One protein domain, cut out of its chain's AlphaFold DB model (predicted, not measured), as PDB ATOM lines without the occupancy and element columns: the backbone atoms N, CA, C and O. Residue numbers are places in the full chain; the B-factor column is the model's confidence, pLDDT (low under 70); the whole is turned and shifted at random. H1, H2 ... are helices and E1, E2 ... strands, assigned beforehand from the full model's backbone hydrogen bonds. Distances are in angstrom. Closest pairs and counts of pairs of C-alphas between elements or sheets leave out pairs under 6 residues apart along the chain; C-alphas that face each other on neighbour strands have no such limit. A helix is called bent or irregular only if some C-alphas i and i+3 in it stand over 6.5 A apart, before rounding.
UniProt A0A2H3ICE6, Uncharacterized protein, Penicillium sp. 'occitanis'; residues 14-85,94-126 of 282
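What this domain is: This is residues 14 to 85 and 94 to 126 of the 282 residues of an uncharacterized protein of Penicillium sp. 'occitanis' (UniProt A0A2H3ICE6). A narrow, twisted sheet of three long strands is covered on one face by the kinked helix H1, which runs along the strands. The short helix H2 packs on the first residues of H1 and only grazes the sheet, while residues 14 to 37, with no named element, loop out at one end of the rod. The printed part has 105 residues, with E1, E2, H1, H2 and E3 in this order along the chain; the class is mixed, helices and strands. The sheet's order is E2, E1, E3, mixed, with E1 antiparallel to E2 and parallel to E3. The whole is only just compact, close to loose, with a radius of gyration of the C-alphas of 15.2 A and spans of 50 by 25 by 20 A.

Where its parts are: After residues 14 to 37, strand E1 covers residues 38 to 46, 26.3 A long, with C-alpha 38 at (27.986, 18.703, -21.155). Strand E2, residues 49 to 59, measures 27.2 A. Helix H1, residues 63 to 81, measures 24.4 A and begins with C-alpha 63 at (30.314, 11.361, -26.878). H1 is irregular, with C-alphas 69 and 72 7.0 A apart, and has a kink of 46 degrees near residue 70. Helix H2, residues 97 to 105, measures 12.2 A. Strand E3, residues 116 to 124, measures 26.2 A and ends with C-alpha 124 at (14.168, 0.907, -32.401).

How they stand to each other: E1 is the inner strand. E1 and E2 form a hairpin, antiparallel at 168 degrees, with N 40 and O 56 at 2.8 A, within hydrogen-bond range. E1 and E3 are parallel at 15 degrees, with N 41 and O 118 at 2.8 A, also within range. H1 is on the sheet at a height of 10.1 A, over E2 and E1 and, only just, over E3, on which 3 of its C-alphas fall. On the local plane H1 and E1 stand at 29 degrees, only just along the strands. The closest C-alphas of E2 and H1 are those of Gly 52 and Met 78, 7.4 A apart. H1 touches H2 with residues 63 to 64 alone, at a steep tilt of 49 degrees, opposite ways; their closest C-alphas, of Pro 63 and Glu 100, are 6.6 A apart. H2 only grazes the sheet, with residues 99 to 103. In H2 every O i to N i+4 pair is within hydrogen-bond range; in H1, 13 of 15 are.

The domain as a whole: The two C-alphas farthest apart, of Pro 32 and Arg 85, are 51.2 A apart. Residues 86 to 93 are not printed, and C-alphas 85 and 94 are 25.9 A apart across this cut. Of the links printed whole, E1 to E2 and E2 to H1 are tight and H2 to E3 is short. The mean pLDDT of the printed part is 70.0; 46 residues are under 70, among them 18 to 34, 51 to 56 and 80 to 85.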
ATOM      1  N   LEU A  14      38.598  24.173 -26.113       69.31
ATOM      2  CA  LEU A  14      38.564  23.094 -25.123       69.31
ATOM      3  C   LEU A  14      38.346  21.768 -25.840       69.31
ATOM      4  O   LEU A  14      37.468  21.662 -26.693       69.31
ATOM      5  N   GLY A  15      39.116  20.752 -25.461       75.12
ATOM      6  CA  GLY A  15      38.924  19.375 -25.910       75.12
ATOM      7  C   GLY A  15      38.088  18.547 -24.932       75.12
ATOM      8  O   GLY A  15      37.628  19.037 -23.898       75.12
ATOM      9  N   PHE A  16      37.926  17.264 -25.244       76.75
ATOM     10  CA  PHE A  16      37.333  16.279 -24.340       76.75
ATOM     11  C   PHE A  16      38.404  15.589 -23.488       76.75
ATOM     12  O   PHE A  16      39.561  15.468 -23.892       76.75
ATOM     13  N   HIS A  17      38.012  15.125 -22.305       70.81
ATOM     14  CA  HIS A  17      38.815  14.248 -21.464       70.81
ATOM     15  C   HIS A  17      38.834  12.831 -22.071       70.81
ATOM     16  O   HIS A  17      37.779  12.335 -22.463       70.81
ATOM     17  N   PRO A  18      39.984  12.142 -22.138       66.44
ATOM     18  CA  PRO A  18      40.025  10.738 -22.549       66.44
ATOM     19  C   PRO A  18      39.193   9.852 -21.616       66.44
ATOM     20  O   PRO A  18      39.174  10.077 -20.409       66.44
ATOM     21  N   PHE A  19      38.547   8.801 -22.121       60.56
ATOM     22  CA  PHE A  19      37.840   7.871 -21.228       60.56
ATOM     23  C   PHE A  19      38.775   7.182 -20.216       60.56
ATOM     24  O   PHE A  19      38.410   6.951 -19.064       60.56
ATOM     25  N   VAL A  20      40.004   6.869 -20.636       58.00
ATOM     26  CA  VAL A  20      41.013   6.209 -19.797       58.00
ATOM     27  C   VAL A  20      41.430   7.150 -18.662       58.00
ATOM     28  O   VAL A  20      42.048   8.184 -18.902       58.00
ATOM     29  N   GLY A  21      41.085   6.786 -17.424       56.00
ATOM     30  CA  GLY A  21      41.343   7.603 -16.231       56.00
ATOM     31  C   GLY A  21      40.237   8.606 -15.888       56.00
ATOM     32  O   GLY A  21      40.423   9.410 -14.979       56.00
ATOM     33  N   TRP A  22      39.094   8.572 -16.584       64.00
ATOM     34  CA  TRP A  22      37.904   9.310 -16.167       64.00
ATOM     35  C   TRP A  22      37.244   8.630 -14.958       64.00
ATOM     36  O   TRP A  22      36.781   7.493 -15.032       64.00
ATOM     37  N   GLU A  23      37.188   9.354 -13.843       57.53
ATOM     38  CA  GLU A  23      36.447   8.990 -12.630       57.53
ATOM     39  C   GLU A  23      35.091   9.703 -12.605       57.53
ATOM     40  O   GLU A  23      35.025  10.923 -12.749       57.53
ATOM     41  N   GLU A  24      34.015   8.945 -12.406       53.88
ATOM     42  CA  GLU A  24      32.631   9.426 -12.488       53.88
ATOM     43  C   GLU A  24      32.233  10.393 -11.363       53.88
ATOM     44  O   GLU A  24      31.390  11.265 -11.581       53.88
ATOM     45  N   ASP A  25      32.852  10.235 -10.194       52.56
ATOM     46  CA  ASP A  25      32.545  10.987  -8.974       52.56
ATOM     47  C   ASP A  25      33.611  12.047  -8.651       52.56
ATOM     48  O   ASP A  25      33.551  12.704  -7.612       52.56
ATOM     49  N   ARG A  26      34.599  12.224  -9.538       56.16
ATOM     50  CA  ARG A  26      35.594  13.288  -9.410       56.16
ATOM     51  C   ARG A  26      35.002  14.608  -9.906       56.16
ATOM     52  O   ARG A  26      34.369  14.672 -10.956       56.16
ATOM     53  N   GLU A  27      35.246  15.676  -9.158       55.81
ATOM     54  CA  GLU A  27      34.866  17.033  -9.536       55.81
ATOM     55  C   GLU A  27      35.927  17.619 -10.481       55.81
ATOM     56  O   GLU A  27      37.096  17.738 -10.120       55.81
ATOM     57  N   TYR A  28      35.530  17.956 -11.711       62.19
ATOM     58  CA  TYR A  28      36.417  18.529 -12.738       62.19
ATOM     59  C   TYR A  28      36.140  20.022 -12.963       62.19
ATOM     60  O   TYR A  28      36.374  20.556 -14.050       62.19
ATOM     61  N   ASP A  29      35.637  20.702 -11.932       59.59
ATOM     62  CA  ASP A  29      35.219  22.108 -11.958       59.59
ATOM     63  C   ASP A  29      36.415  23.069 -11.796       59.59
ATOM     64  O   ASP A  29      36.353  24.089 -11.110       59.59
ATOM     65  N   GLU A  30      37.531  22.743 -12.452       63.16
ATOM     66  CA  GLU A  30      38.735  23.571 -12.487       63.16
ATOM     67  C   GLU A  30      38.467  24.884 -13.250       63.16
ATOM     68  O   GLU A  30      37.799  24.899 -14.289       63.16
ATOM     69  N   GLN A  31      38.996  26.007 -12.746       59.62
ATOM     70  CA  GLN A  31      38.934  27.312 -13.412       59.62
ATOM     71  C   GLN A  31      40.345  27.806 -13.758       59.62
ATOM     72  O   GLN A  31      41.160  27.989 -12.852       59.62
ATOM     73  N   PRO A  32      40.640  28.080 -15.044       63.94
ATOM     74  CA  PRO A  32      39.750  27.994 -16.209       63.94
ATOM     75  C   PRO A  32      39.392  26.540 -16.586       63.94
ATOM     76  O   PRO A  32      40.207  25.647 -16.356       63.94
ATOM     77  N   PRO A  33      38.204  26.298 -17.182       67.00
ATOM     78  CA  PRO A  33      37.778  24.955 -17.559       67.00
ATOM     79  C   PRO A  33      38.801  24.324 -18.496       67.00
ATOM     80  O   PRO A  33      39.249  24.957 -19.449       67.00
ATOM     81  N   ARG A  34      39.172  23.079 -18.202       69.44
ATOM     82  CA  ARG A  34      40.170  22.319 -18.964       69.44
ATOM     83  C   ARG A  34      39.545  21.444 -20.056       69.44
ATOM     84  O   ARG A  34      40.218  21.124 -21.032       69.44
ATOM     85  N   TYR A  35      38.264  21.101 -19.910       74.38
ATOM     86  CA  TYR A  35      37.533  20.198 -20.802       74.38
ATOM     87  C   TYR A  35      36.126  20.714 -21.123       74.38
ATOM     88  O   TYR A  35      35.554  21.515 -20.379       74.38
ATOM     89  N   ILE A  36      35.552  20.228 -22.226       78.69
ATOM     90  CA  ILE A  36      34.156  20.497 -22.588       78.69
ATOM     91  C   ILE A  36      33.226  19.778 -21.611       78.69
ATOM     92  O   ILE A  36      33.195  18.556 -21.606       78.69
ATOM     93  N   ARG A  37      32.410  20.516 -20.848       72.25
ATOM     94  CA  ARG A  37      31.401  19.944 -19.945       72.25
ATOM     95  C   ARG A  37      30.005  19.967 -20.567       72.25
ATOM     96  O   ARG A  37      29.500  21.029 -20.933       72.25
ATOM     97  N   TYR A  38      29.342  18.820 -20.627       76.50
ATOM     98  CA  TYR A  38      27.986  18.703 -21.155       76.50
ATOM     99  C   TYR A  38      27.133  17.710 -20.360       76.50
ATOM    100  O   TYR A  38      27.618  16.842 -19.647       76.50
ATOM    101  N   THR A  39      25.819  17.857 -20.461       75.25
ATOM    102  CA  THR A  39      24.844  16.872 -19.989       75.25
ATOM    103  C   THR A  39      24.372  16.067 -21.182       75.25
ATOM    104  O   THR A  39      24.057  16.654 -22.212       75.25
ATOM    105  N   ILE A  40      24.305  14.746 -21.050       74.25
ATOM    106  CA  ILE A  40      23.658  13.877 -22.028       74.25
ATOM    107  C   ILE A  40      22.327  13.387 -21.461       74.25
ATOM    108  O   ILE A  40      22.247  12.834 -20.363       74.25
ATOM    109  N   GLU A  41      21.261  13.584 -22.214       74.62
ATOM    110  CA  GLU A  41      19.959  12.985 -21.969       74.62
ATOM    111  C   GLU A  41      19.698  11.978 -23.071       74.62
ATOM    112  O   GLU A  41      19.840  12.309 -24.243       74.62
ATOM    113  N   TRP A  42      19.292  10.760 -22.726       76.19
ATOM    114  CA  TRP A  42      18.913   9.793 -23.742       76.19
ATOM    115  C   TRP A  42      17.648   9.020 -23.412       76.19
ATOM    116  O   TRP A  42      17.301   8.783 -22.250       76.19
ATOM    117  N   ARG A  43      16.918   8.648 -24.465       73.69
ATOM    118  CA  ARG A  43      15.648   7.920 -24.381       73.69
ATOM    119  C   ARG A  43      15.639   6.777 -25.387       73.69
ATOM    120  O   ARG A  43      15.947   6.992 -26.553       73.69
ATOM    121  N   LEU A  44      15.255   5.587 -24.931       71.31
ATOM    122  CA  LEU A  44      14.984   4.430 -25.775       71.31
ATOM    123  C   LEU A  44      13.484   4.337 -26.042       71.31
ATOM    124  O   LEU A  44      12.682   4.228 -25.106       71.31
ATOM    125  N   MET A  45      13.125   4.315 -27.318       71.81
ATOM    126  CA  MET A  45      11.775   4.085 -27.805       71.81
ATOM    127  C   MET A  45      11.723   2.723 -28.505       71.81
ATOM    128  O   MET A  45      12.478   2.475 -29.443       71.81
ATOM    129  N   LEU A  46      10.825   1.847 -28.057       66.06
ATOM    130  CA  LEU A  46      10.496   0.577 -28.709       66.06
ATOM    131  C   LEU A  46       9.092   0.686 -29.284       66.06
ATOM    132  O   LEU A  46       8.147   0.892 -28.521       66.06
ATOM    133  N   ASN A  47       8.942   0.553 -30.603       68.62
ATOM    134  CA  ASN A  47       7.642   0.679 -31.277       68.62
ATOM    135  C   ASN A  47       6.877   1.942 -30.816       68.62
ATOM    136  O   ASN A  47       5.735   1.863 -30.363       68.62
ATOM    137  N   HIS A  48       7.555   3.098 -30.835       66.69
ATOM    138  CA  HIS A  48       7.042   4.403 -30.379       66.69
ATOM    139  C   HIS A  48       6.636   4.495 -28.895       66.69
ATOM    140  O   HIS A  48       6.096   5.511 -28.462       66.69
ATOM    141  N   LYS A  49       6.944   3.486 -28.074       65.19
ATOM    142  CA  LYS A  49       6.737   3.518 -26.620       65.19
ATOM    143  C   LYS A  49       8.062   3.684 -25.895       65.19
ATOM    144  O   LYS A  49       9.036   2.998 -26.195       65.19
ATOM    145  N   LYS A  50       8.093   4.561 -24.889       71.44
ATOM    146  CA  LYS A  50       9.278   4.765 -24.049       71.44
ATOM    147  C   LYS A  50       9.598   3.482 -23.280       71.44
ATOM    148  O   LYS A  50       8.846   3.079 -22.398       71.44
ATOM    149  N   ALA A  51      10.724   2.862 -23.611       64.81
ATOM    150  CA  ALA A  51      11.212   1.644 -22.971       64.81
ATOM    151  C   ALA A  51      12.196   1.937 -21.834       64.81
ATOM    152  O   ALA A  51      12.258   1.178 -20.868       64.81
ATOM    153  N   GLY A  52      12.912   3.061 -21.921       61.12
ATOM    154  CA  GLY A  52      13.740   3.579 -20.839       61.12
ATOM    155  C   GLY A  52      14.375   4.918 -21.191       61.12
ATOM    156  O   GLY A  52      14.240   5.427 -22.303       61.12
ATOM    157  N   SER A  53      15.013   5.535 -20.209       66.25
ATOM    158  CA  SER A  53      15.735   6.791 -20.379       66.25
ATOM    159  C   SER A  53      16.761   6.938 -19.283       66.25
ATOM    160  O   SER A  53      16.496   6.520 -18.158       66.25
ATOM    161  N   MET A  54      17.850   7.627 -19.575       57.50
ATOM    162  CA  MET A  54      18.801   8.037 -18.557       57.50
ATOM    163  C   MET A  54      19.360   9.410 -18.902       57.50
ATOM    164  O   MET A  54      19.445   9.813 -20.059       57.50
ATOM    165  N   THR A  55      19.706  10.142 -17.855       69.62
ATOM    166  CA  THR A  55      20.328  11.455 -17.945       69.62
ATOM    167  C   THR A  55      21.629  11.388 -17.173       69.62
ATOM    168  O   THR A  55      21.623  10.995 -16.006       69.62
ATOM    169  N   ARG A  56      22.735  11.771 -17.807       62.12
ATOM    170  CA  ARG A  56      24.041  11.882 -17.164       62.12
ATOM    171  C   ARG A  56      24.534  13.316 -17.296       62.12
ATOM    172  O   ARG A  56      24.668  13.841 -18.398       62.12
ATOM    173  N   LYS A  57      24.740  13.957 -16.151       71.56
ATOM    174  CA  LYS A  57      25.182  15.348 -16.058       71.56
ATOM    175  C   LYS A  57      26.700  15.421 -16.012       71.56
ATOM    176  O   LYS A  57      27.349  14.441 -15.653       71.56
ATOM    177  N   ASP A  58      27.204  16.596 -16.369       69.19
ATOM    178  CA  ASP A  58      28.593  17.008 -16.157       69.19
ATOM    179  C   ASP A  58      29.637  16.050 -16.764       69.19
ATOM    180  O   ASP A  58      30.729  15.860 -16.237       69.19
ATOM    181  N   LEU A  59      29.309  15.467 -17.920       74.19
ATOM    182  CA  LEU A  59      30.240  14.681 -18.718       74.19
ATOM    183  C   LEU A  59      31.297  15.578 -19.346       74.19
ATOM    184  O   LEU A  59      30.985  16.638 -19.888       74.19
ATOM    185  N   ILE A  60      32.538  15.102 -19.301       73.25
ATOM    186  CA  ILE A  60      33.698  15.772 -19.899       73.25
ATOM    187  C   ILE A  60      34.409  14.936 -20.964       73.25
ATOM    188  O   ILE A  60      35.343  15.411 -21.602       73.25
ATOM    189  N   ILE A  61      33.976  13.691 -21.147       76.88
ATOM    190  CA  ILE A  61      34.523  12.726 -22.109       76.88
ATOM    191  C   ILE A  61      33.877  12.885 -23.481       76.88
ATOM    192  O   ILE A  61      32.802  13.459 -23.577       76.88
ATOM    193  N   ALA A  62      34.497  12.391 -24.551       81.62
ATOM    194  CA  ALA A  62      33.891  12.491 -25.875       81.62
ATOM    195  C   ALA A  62      32.586  11.657 -25.951       81.62
ATOM    196  O   ALA A  62      32.533  10.552 -25.404       81.62
ATOM    197  N   PRO A  63      31.517  12.144 -26.608       77.06
ATOM    198  CA  PRO A  63      30.314  11.361 -26.878       77.06
ATOM    199  C   PRO A  63      30.574   9.971 -27.478       77.06
ATOM    200  O   PRO A  63      29.935   9.014 -27.040       77.06
ATOM    201  N   SER A  64      31.524   9.836 -28.412       78.94
ATOM    202  CA  SER A  64      31.943   8.543 -28.977       78.94
ATOM    203  C   SER A  64      32.532   7.607 -27.925       78.94
ATOM    204  O   SER A  64      32.126   6.447 -27.822       78.94
ATOM    205  N   ASP A  65      33.428   8.123 -27.090       75.00
ATOM    206  CA  ASP A  65      34.039   7.391 -25.987       75.00
ATOM    207  C   ASP A  65      32.987   6.952 -24.959       75.00
ATOM    208  O   ASP A  65      32.950   5.791 -24.543       75.00
ATOM    209  N   PHE A  66      32.076   7.848 -24.568       74.06
ATOM    210  CA  PHE A  66      30.981   7.514 -23.655       74.06
ATOM    211  C   PHE A  66      30.031   6.468 -24.253       74.06
ATOM    212  O   PHE A  66      29.550   5.577 -23.539       74.06
ATOM    213  N   TRP A  67      29.777   6.553 -25.563       77.31
ATOM    214  CA  TRP A  67      28.996   5.573 -26.305       77.31
ATOM    215  C   TRP A  67      29.611   4.185 -26.217       77.31
ATOM    216  O   TRP A  67      28.956   3.263 -25.726       77.31
ATOM    217  N   GLN A  68      30.867   4.050 -26.641       76.75
ATOM    218  CA  GLN A  68      31.552   2.763 -26.730       76.75
ATOM    219  C   GLN A  68      31.722   2.097 -25.364       76.75
ATOM    220  O   GLN A  68      31.507   0.892 -25.247       76.75
ATOM    221  N   ASN A  69      32.061   2.873 -24.333       67.56
ATOM    222  CA  ASN A  69      32.439   2.308 -23.041       67.56
ATOM    223  C   ASN A  69      31.263   2.080 -22.086       67.56
ATOM    224  O   ASN A  69      31.360   1.231 -21.202       67.56
ATOM    225  N   ARG A  70      30.159   2.834 -22.208       66.81
ATOM    226  CA  ARG A  70      29.090   2.792 -21.194       66.81
ATOM    227  C   ARG A  70      27.683   2.782 -21.753       66.81
ATOM    228  O   ARG A  70      26.860   1.973 -21.323       66.81
ATOM    229  N   LEU A  71      27.363   3.691 -22.668       70.19
ATOM    230  CA  LEU A  71      25.980   3.859 -23.112       70.19
ATOM    231  C   LEU A  71      25.514   2.696 -24.001       70.19
ATOM    232  O   LEU A  71      24.382   2.244 -23.846       70.19
ATOM    233  N   LYS A  72      26.395   2.160 -24.855       75.81
ATOM    234  CA  LYS A  72      26.097   1.019 -25.730       75.81
ATOM    235  C   LYS A  72      25.708  -0.235 -24.941       75.81
ATOM    236  O   LYS A  72      24.656  -0.804 -25.205       75.81
ATOM    237  N   ALA A  73      26.490  -0.601 -23.923       72.38
ATOM    238  CA  ALA A  73      26.198  -1.758 -23.072       72.38
ATOM    239  C   ALA A  73      24.873  -1.599 -22.304       72.38
ATOM    240  O   ALA A  73      24.054  -2.510 -22.296       72.38
ATOM    241  N   ASN A  74      24.607  -0.414 -21.740       67.88
ATOM    242  CA  ASN A  74      23.335  -0.138 -21.058       67.88
ATOM    243  C   ASN A  74      22.125  -0.213 -22.006       67.88
ATOM    244  O   ASN A  74      21.049  -0.666 -21.611       67.88
ATOM    245  N   LEU A  75      22.281   0.249 -23.250       71.88
ATOM    246  CA  LEU A  75      21.255   0.114 -24.283       71.88
ATOM    247  C   LEU A  75      21.024  -1.345 -24.657       71.88
ATOM    248  O   LEU A  75      19.869  -1.764 -24.713       71.88
ATOM    249  N   ASP A  76      22.093  -2.110 -24.867       74.00
ATOM    250  CA  ASP A  76      22.006  -3.540 -25.147       74.00
ATOM    251  C   ASP A  76      21.315  -4.277 -23.992       74.00
ATOM    252  O   ASP A  76      20.352  -5.001 -24.234       74.00
ATOM    253  N   ASP A  77      21.684  -4.018 -22.737       71.31
ATOM    254  CA  ASP A  77      21.036  -4.599 -21.554       71.31
ATOM    255  C   ASP A  77      19.547  -4.240 -21.474       71.31
ATOM    256  O   ASP A  77      18.704  -5.108 -21.234       71.31
ATOM    257  N   MET A  78      19.182  -2.981 -21.738       67.00
ATOM    258  CA  MET A  78      17.779  -2.564 -21.799       67.00
ATOM    259  C   MET A  78      17.010  -3.258 -22.931       67.00
ATOM    260  O   MET A  78      15.839  -3.606 -22.753       67.00
ATOM    261  N   LEU A  79      17.652  -3.489 -24.078       70.12
ATOM    262  CA  LEU A  79      17.079  -4.233 -25.199       70.12
ATOM    263  C   LEU A  79      16.928  -5.725 -24.870       70.12
ATOM    264  O   LEU A  79      15.924  -6.331 -25.254       70.12
ATOM    265  N   GLN A  80      17.864  -6.316 -24.120       67.19
ATOM    266  CA  GLN A  80      17.788  -7.709 -23.668       67.19
ATOM    267  C   GLN A  80      16.755  -7.914 -22.549       67.19
ATOM    268  O   GLN A  80      15.983  -8.872 -22.599       67.19
ATOM    269  N   ALA A  81      16.657  -7.001 -21.580       65.50
ATOM    270  CA  ALA A  81      15.687  -7.078 -20.483       65.50
ATOM    271  C   ALA A  81      14.228  -6.975 -20.964       65.50
ATOM    272  O   ALA A  81      13.304  -7.455 -20.305       65.50
ATOM    273  N   LYS A  82      13.998  -6.351 -22.124       61.53
ATOM    274  CA  LYS A  82      12.668  -6.198 -22.738       61.53
ATOM    275  C   LYS A  82      12.344  -7.286 -23.772       61.53
ATOM    276  O   LYS A  82      11.306  -7.206 -24.430       61.53
ATOM    277  N   ARG A  83      13.191  -8.312 -23.918       59.19
ATOM    278  CA  ARG A  83      13.134  -9.295 -25.009       59.19
ATOM    279  C   ARG A  83      12.419 -10.602 -24.671       59.19
ATOM    280  O   ARG A  83      12.515 -11.120 -23.565       59.19
ATOM    281  N   LYS A  84      11.800 -11.214 -25.691       53.31
ATOM    282  CA  LYS A  84      11.563 -12.670 -25.762       53.31
ATOM    283  C   LYS A  84      12.772 -13.333 -26.444       53.31
ATOM    284  O   LYS A  84      13.346 -12.752 -27.359       53.31
ATOM    285  N   ARG A  85      13.116 -14.545 -25.996       45.62
ATOM    286  CA  ARG A  85      14.376 -15.322 -26.133       45.62
ATOM    287  C   ARG A  85      15.178 -15.338 -27.465       45.62
ATOM    288  O   ARG A  85      16.261 -15.896 -27.431       45.62
ATOM    289  N   ILE A  94      27.198   4.388 -34.805       74.44
ATOM    290  CA  ILE A  94      26.699   5.765 -34.820       74.44
ATOM    291  C   ILE A  94      27.884   6.665 -35.116       74.44
ATOM    292  O   ILE A  94      28.867   6.653 -34.374       74.44
ATOM    293  N   ASP A  95      27.764   7.484 -36.159       80.69
ATOM    294  CA  ASP A  95      28.737   8.537 -36.424       80.69
ATOM    295  C   ASP A  95      28.567   9.680 -35.408       80.69
ATOM    296  O   ASP A  95      27.635  10.485 -35.484       80.69
ATOM    297  N   TRP A  96      29.477   9.740 -34.435       83.12
ATOM    298  CA  TRP A  96      29.522  10.779 -33.401       83.12
ATOM    299  C   TRP A  96      30.240  12.055 -33.845       83.12
ATOM    300  O   TRP A  96      30.118  13.087 -33.178       83.12
ATOM    301  N   ALA A  97      30.944  12.032 -34.980       84.12
ATOM    302  CA  ALA A  97      31.764  13.154 -35.419       84.12
ATOM    303  C   ALA A  97      30.972  14.468 -35.603       84.12
ATOM    304  O   ALA A  97      31.491  15.527 -35.238       84.12
ATOM    305  N   PRO A  98      29.720  14.477 -36.113       85.19
ATOM    306  CA  PRO A  98      28.917  15.698 -36.184       85.19
ATOM    307  C   PRO A  98      28.616  16.303 -34.806       85.19
ATOM    308  O   PRO A  98      28.683  17.521 -34.644       85.19
ATOM    309  N   VAL A  99      28.322  15.458 -33.813       80.88
ATOM    310  CA  VAL A  99      27.985  15.881 -32.445       80.88
ATOM    311  C   VAL A  99      29.218  16.452 -31.750       80.88
ATOM    312  O   VAL A  99      29.161  17.528 -31.160       80.88
ATOM    313  N   GLU A 100      30.350  15.765 -31.872       84.75
ATOM    314  CA  GLU A 100      31.618  16.174 -31.269       84.75
ATOM    315  C   GLU A 100      32.131  17.489 -31.840       84.75
ATOM    316  O   GLU A 100      32.446  18.402 -31.080       84.75
ATOM    317  N   ARG A 101      32.113  17.642 -33.172       85.06
ATOM    318  CA  ARG A 101      32.484  18.905 -33.827       85.06
ATOM    319  C   ARG A 101      31.635  20.073 -33.329       85.06
ATOM    320  O   ARG A 101      32.155  21.170 -33.120       85.06
ATOM    321  N   GLN A 102      30.336  19.847 -33.135       82.62
ATOM    322  CA  GLN A 102      29.431  20.885 -32.657       82.62
ATOM    323  C   GLN A 102      29.706  21.260 -31.196       82.62
ATOM    324  O   GLN A 102      29.743  22.444 -30.862       82.62
ATOM    325  N   LEU A 103      29.954  20.271 -30.337       80.88
ATOM    326  CA  LEU A 103      30.321  20.495 -28.940       80.88
ATOM    327  C   LEU A 103      31.653  21.242 -28.806       80.88
ATOM    328  O   LEU A 103      31.735  22.185 -28.019       80.88
ATOM    329  N   SER A 104      32.658  20.902 -29.618       82.19
ATOM    330  CA  SER A 104      33.930  21.631 -29.669       82.19
ATOM    331  C   SER A 104      33.744  23.079 -30.107       82.19
ATOM    332  O   SER A 104      34.264  23.989 -29.464       82.19
ATOM    333  N   LYS A 105      32.910  23.333 -31.123       83.75
ATOM    334  CA  LYS A 105      32.575  24.699 -31.559       83.75
ATOM    335  C   LYS A 105      31.893  25.526 -30.465       83.75
ATOM    336  O   LYS A 105      31.999  26.750 -30.475       83.75
ATOM    337  N   TRP A 106      31.183  24.875 -29.547       82.19
ATOM    338  CA  TRP A 106      30.498  25.510 -28.421       82.19
ATOM    339  C   TRP A 106      31.329  25.561 -27.133       82.19
ATOM    340  O   TRP A 106      30.834  26.065 -26.121       82.19
ATOM    341  N   SER A 107      32.586  25.111 -27.152       75.88
ATOM    342  CA  SER A 107      33.488  25.120 -25.990       75.88
ATOM    343  C   SER A 107      33.629  26.506 -25.350       75.88
ATOM    344  O   SER A 107      33.616  26.647 -24.127       75.88
ATOM    345  N   ASN A 108      33.646  27.562 -26.164       72.00
ATOM    346  CA  ASN A 108      33.728  28.948 -25.711       72.00
ATOM    347  C   ASN A 108      32.536  29.379 -24.833       72.00
ATOM    348  O   ASN A 108      32.658  30.329 -24.059       72.00
ATOM    349  N   LEU A 109      31.387  28.701 -24.930       72.19
ATOM    350  CA  LEU A 109      30.215  28.988 -24.101       72.19
ATOM    351  C   LEU A 109      30.417  28.551 -22.642       72.19
ATOM    352  O   LEU A 109      29.799  29.132 -21.747       72.19
ATOM    353  N   LEU A 110      31.314  27.593 -22.389       65.56
ATOM    354  CA  LEU A 110      31.636  27.105 -21.045       65.56
ATOM    355  C   LEU A 110      32.439  28.132 -20.241       65.56
ATOM    356  O   LEU A 110      32.196  28.304 -19.049       65.56
ATOM    357  N   HIS A 111      33.312  28.900 -20.901       58.41
ATOM    358  CA  HIS A 111      34.022  30.022 -20.275       58.41
ATOM    359  C   HIS A 111      33.084  31.153 -19.822       58.41
ATOM    360  O   HIS A 111      33.443  31.934 -18.948       58.41
ATOM    361  N   ILE A 112      31.875  31.229 -20.388       65.50
ATOM    362  CA  ILE A 112      30.840  32.218 -20.040       65.50
ATOM    363  C   ILE A 112      29.911  31.664 -18.931       65.50
ATOM    364  O   ILE A 112      28.896  32.266 -18.591       65.50
ATOM    365  N   GLY A 113      30.234  30.499 -18.355       63.81
ATOM    366  CA  GLY A 113      29.457  29.866 -17.285       63.81
ATOM    367  C   GLY A 113      28.190  29.149 -17.761       63.81
ATOM    368  O   GLY A 113      27.359  28.761 -16.938       63.81
ATOM    369  N   LYS A 114      28.009  28.952 -19.076       73.81
ATOM    370  CA  LYS A 114      26.882  28.173 -19.611       73.81
ATOM    371  C   LYS A 114      27.173  26.676 -19.522       73.81
ATOM    372  O   LYS A 114      28.326  26.263 -19.515       73.81
ATOM    373  N   ARG A 115      26.121  25.854 -19.470       70.31
ATOM    374  CA  ARG A 115      26.203  24.384 -19.511       70.31
ATOM    375  C   ARG A 115      25.586  23.882 -20.814       70.31
ATOM    376  O   ARG A 115      24.506  24.338 -21.184       70.31
ATOM    377  N   LEU A 116      26.262  22.965 -21.500       75.62
ATOM    378  CA  LEU A 116      25.755  22.344 -22.724       75.62
ATOM    379  C   LEU A 116      24.857  21.150 -22.365       75.62
ATOM    380  O   LEU A 116      25.189  20.385 -21.462       75.62
ATOM    381  N   ASN A 117      23.725  20.989 -23.052       74.94
ATOM    382  CA  ASN A 117      22.843  19.824 -22.922       74.94
ATOM    383  C   ASN A 117      22.653  19.187 -24.306       74.94
ATOM    384  O   ASN A 117      22.337  19.882 -25.271       74.94
ATOM    385  N   VAL A 118      22.886  17.882 -24.385       76.75
ATOM    386  CA  VAL A 118      22.777  17.043 -25.574       76.75
ATOM    387  C   VAL A 118      21.668  16.028 -25.326       76.75
ATOM    388  O   VAL A 118      21.824  15.127 -24.505       76.75
ATOM    389  N   ALA A 119      20.559  16.154 -26.048       75.88
ATOM    390  CA  ALA A 119      19.458  15.199 -25.995       75.88
ATOM    391  C   ALA A 119      19.529  14.229 -27.185       75.88
ATOM    392  O   ALA A 119      19.612  14.656 -28.333       75.88
ATOM    393  N   ILE A 120      19.475  12.927 -26.911       74.69
ATOM    394  CA  ILE A 120      19.570  11.851 -27.904       74.69
ATOM    395  C   ILE A 120      18.364  10.923 -27.768       74.69
ATOM    396  O   ILE A 120      17.992  10.492 -26.678       74.69
ATOM    397  N   VAL A 121      17.733  10.576 -28.885       72.94
ATOM    398  CA  VAL A 121      16.584   9.667 -28.893       72.94
ATOM    399  C   VAL A 121      16.894   8.486 -29.798       72.94
ATOM    400  O   VAL A 121      17.127   8.653 -30.989       72.94
ATOM    401  N   PHE A 122      16.879   7.287 -29.221       70.56
ATOM    402  CA  PHE A 122      17.058   6.038 -29.947       70.56
ATOM    403  C   PHE A 122      15.693   5.432 -30.249       70.56
ATOM    404  O   PHE A 122      14.969   5.035 -29.334       70.56
ATOM    405  N   ASN A 123      15.353   5.342 -31.532       72.06
ATOM    406  CA  ASN A 123      14.124   4.712 -31.996       72.06
ATOM    407  C   ASN A 123      14.456   3.338 -32.577       72.06
ATOM    408  O   ASN A 123      15.112   3.247 -33.609       72.06
ATOM    409  N   PHE A 124      14.007   2.274 -31.914       66.12
ATOM    410  CA  PHE A 124      14.168   0.907 -32.401       66.12
ATOM    411  C   PHE A 124      12.832   0.382 -32.934       66.12
ATOM    412  O   PHE A 124      11.869   0.191 -32.179       66.12
ATOM    413  N   GLY A 125      12.798   0.152 -34.247       59.12
ATOM    414  CA  GLY A 125      11.759  -0.614 -34.930       59.12
ATOM    415  C   GLY A 125      12.015  -2.113 -34.776       59.12
ATOM    416  O   GLY A 125      13.157  -2.573 -34.775       59.12
ATOM    417  N   GLN A 126      10.957  -2.889 -34.564       56.47
ATOM    418  CA  GLN A 126      11.067  -4.325 -34.347       56.47
ATOM    419  C   GLN A 126      11.222  -5.086 -35.674       56.47
ATOM    420  O   GLN A 126      10.234  -5.539 -36.243       56.47
TER     421      GLN A 126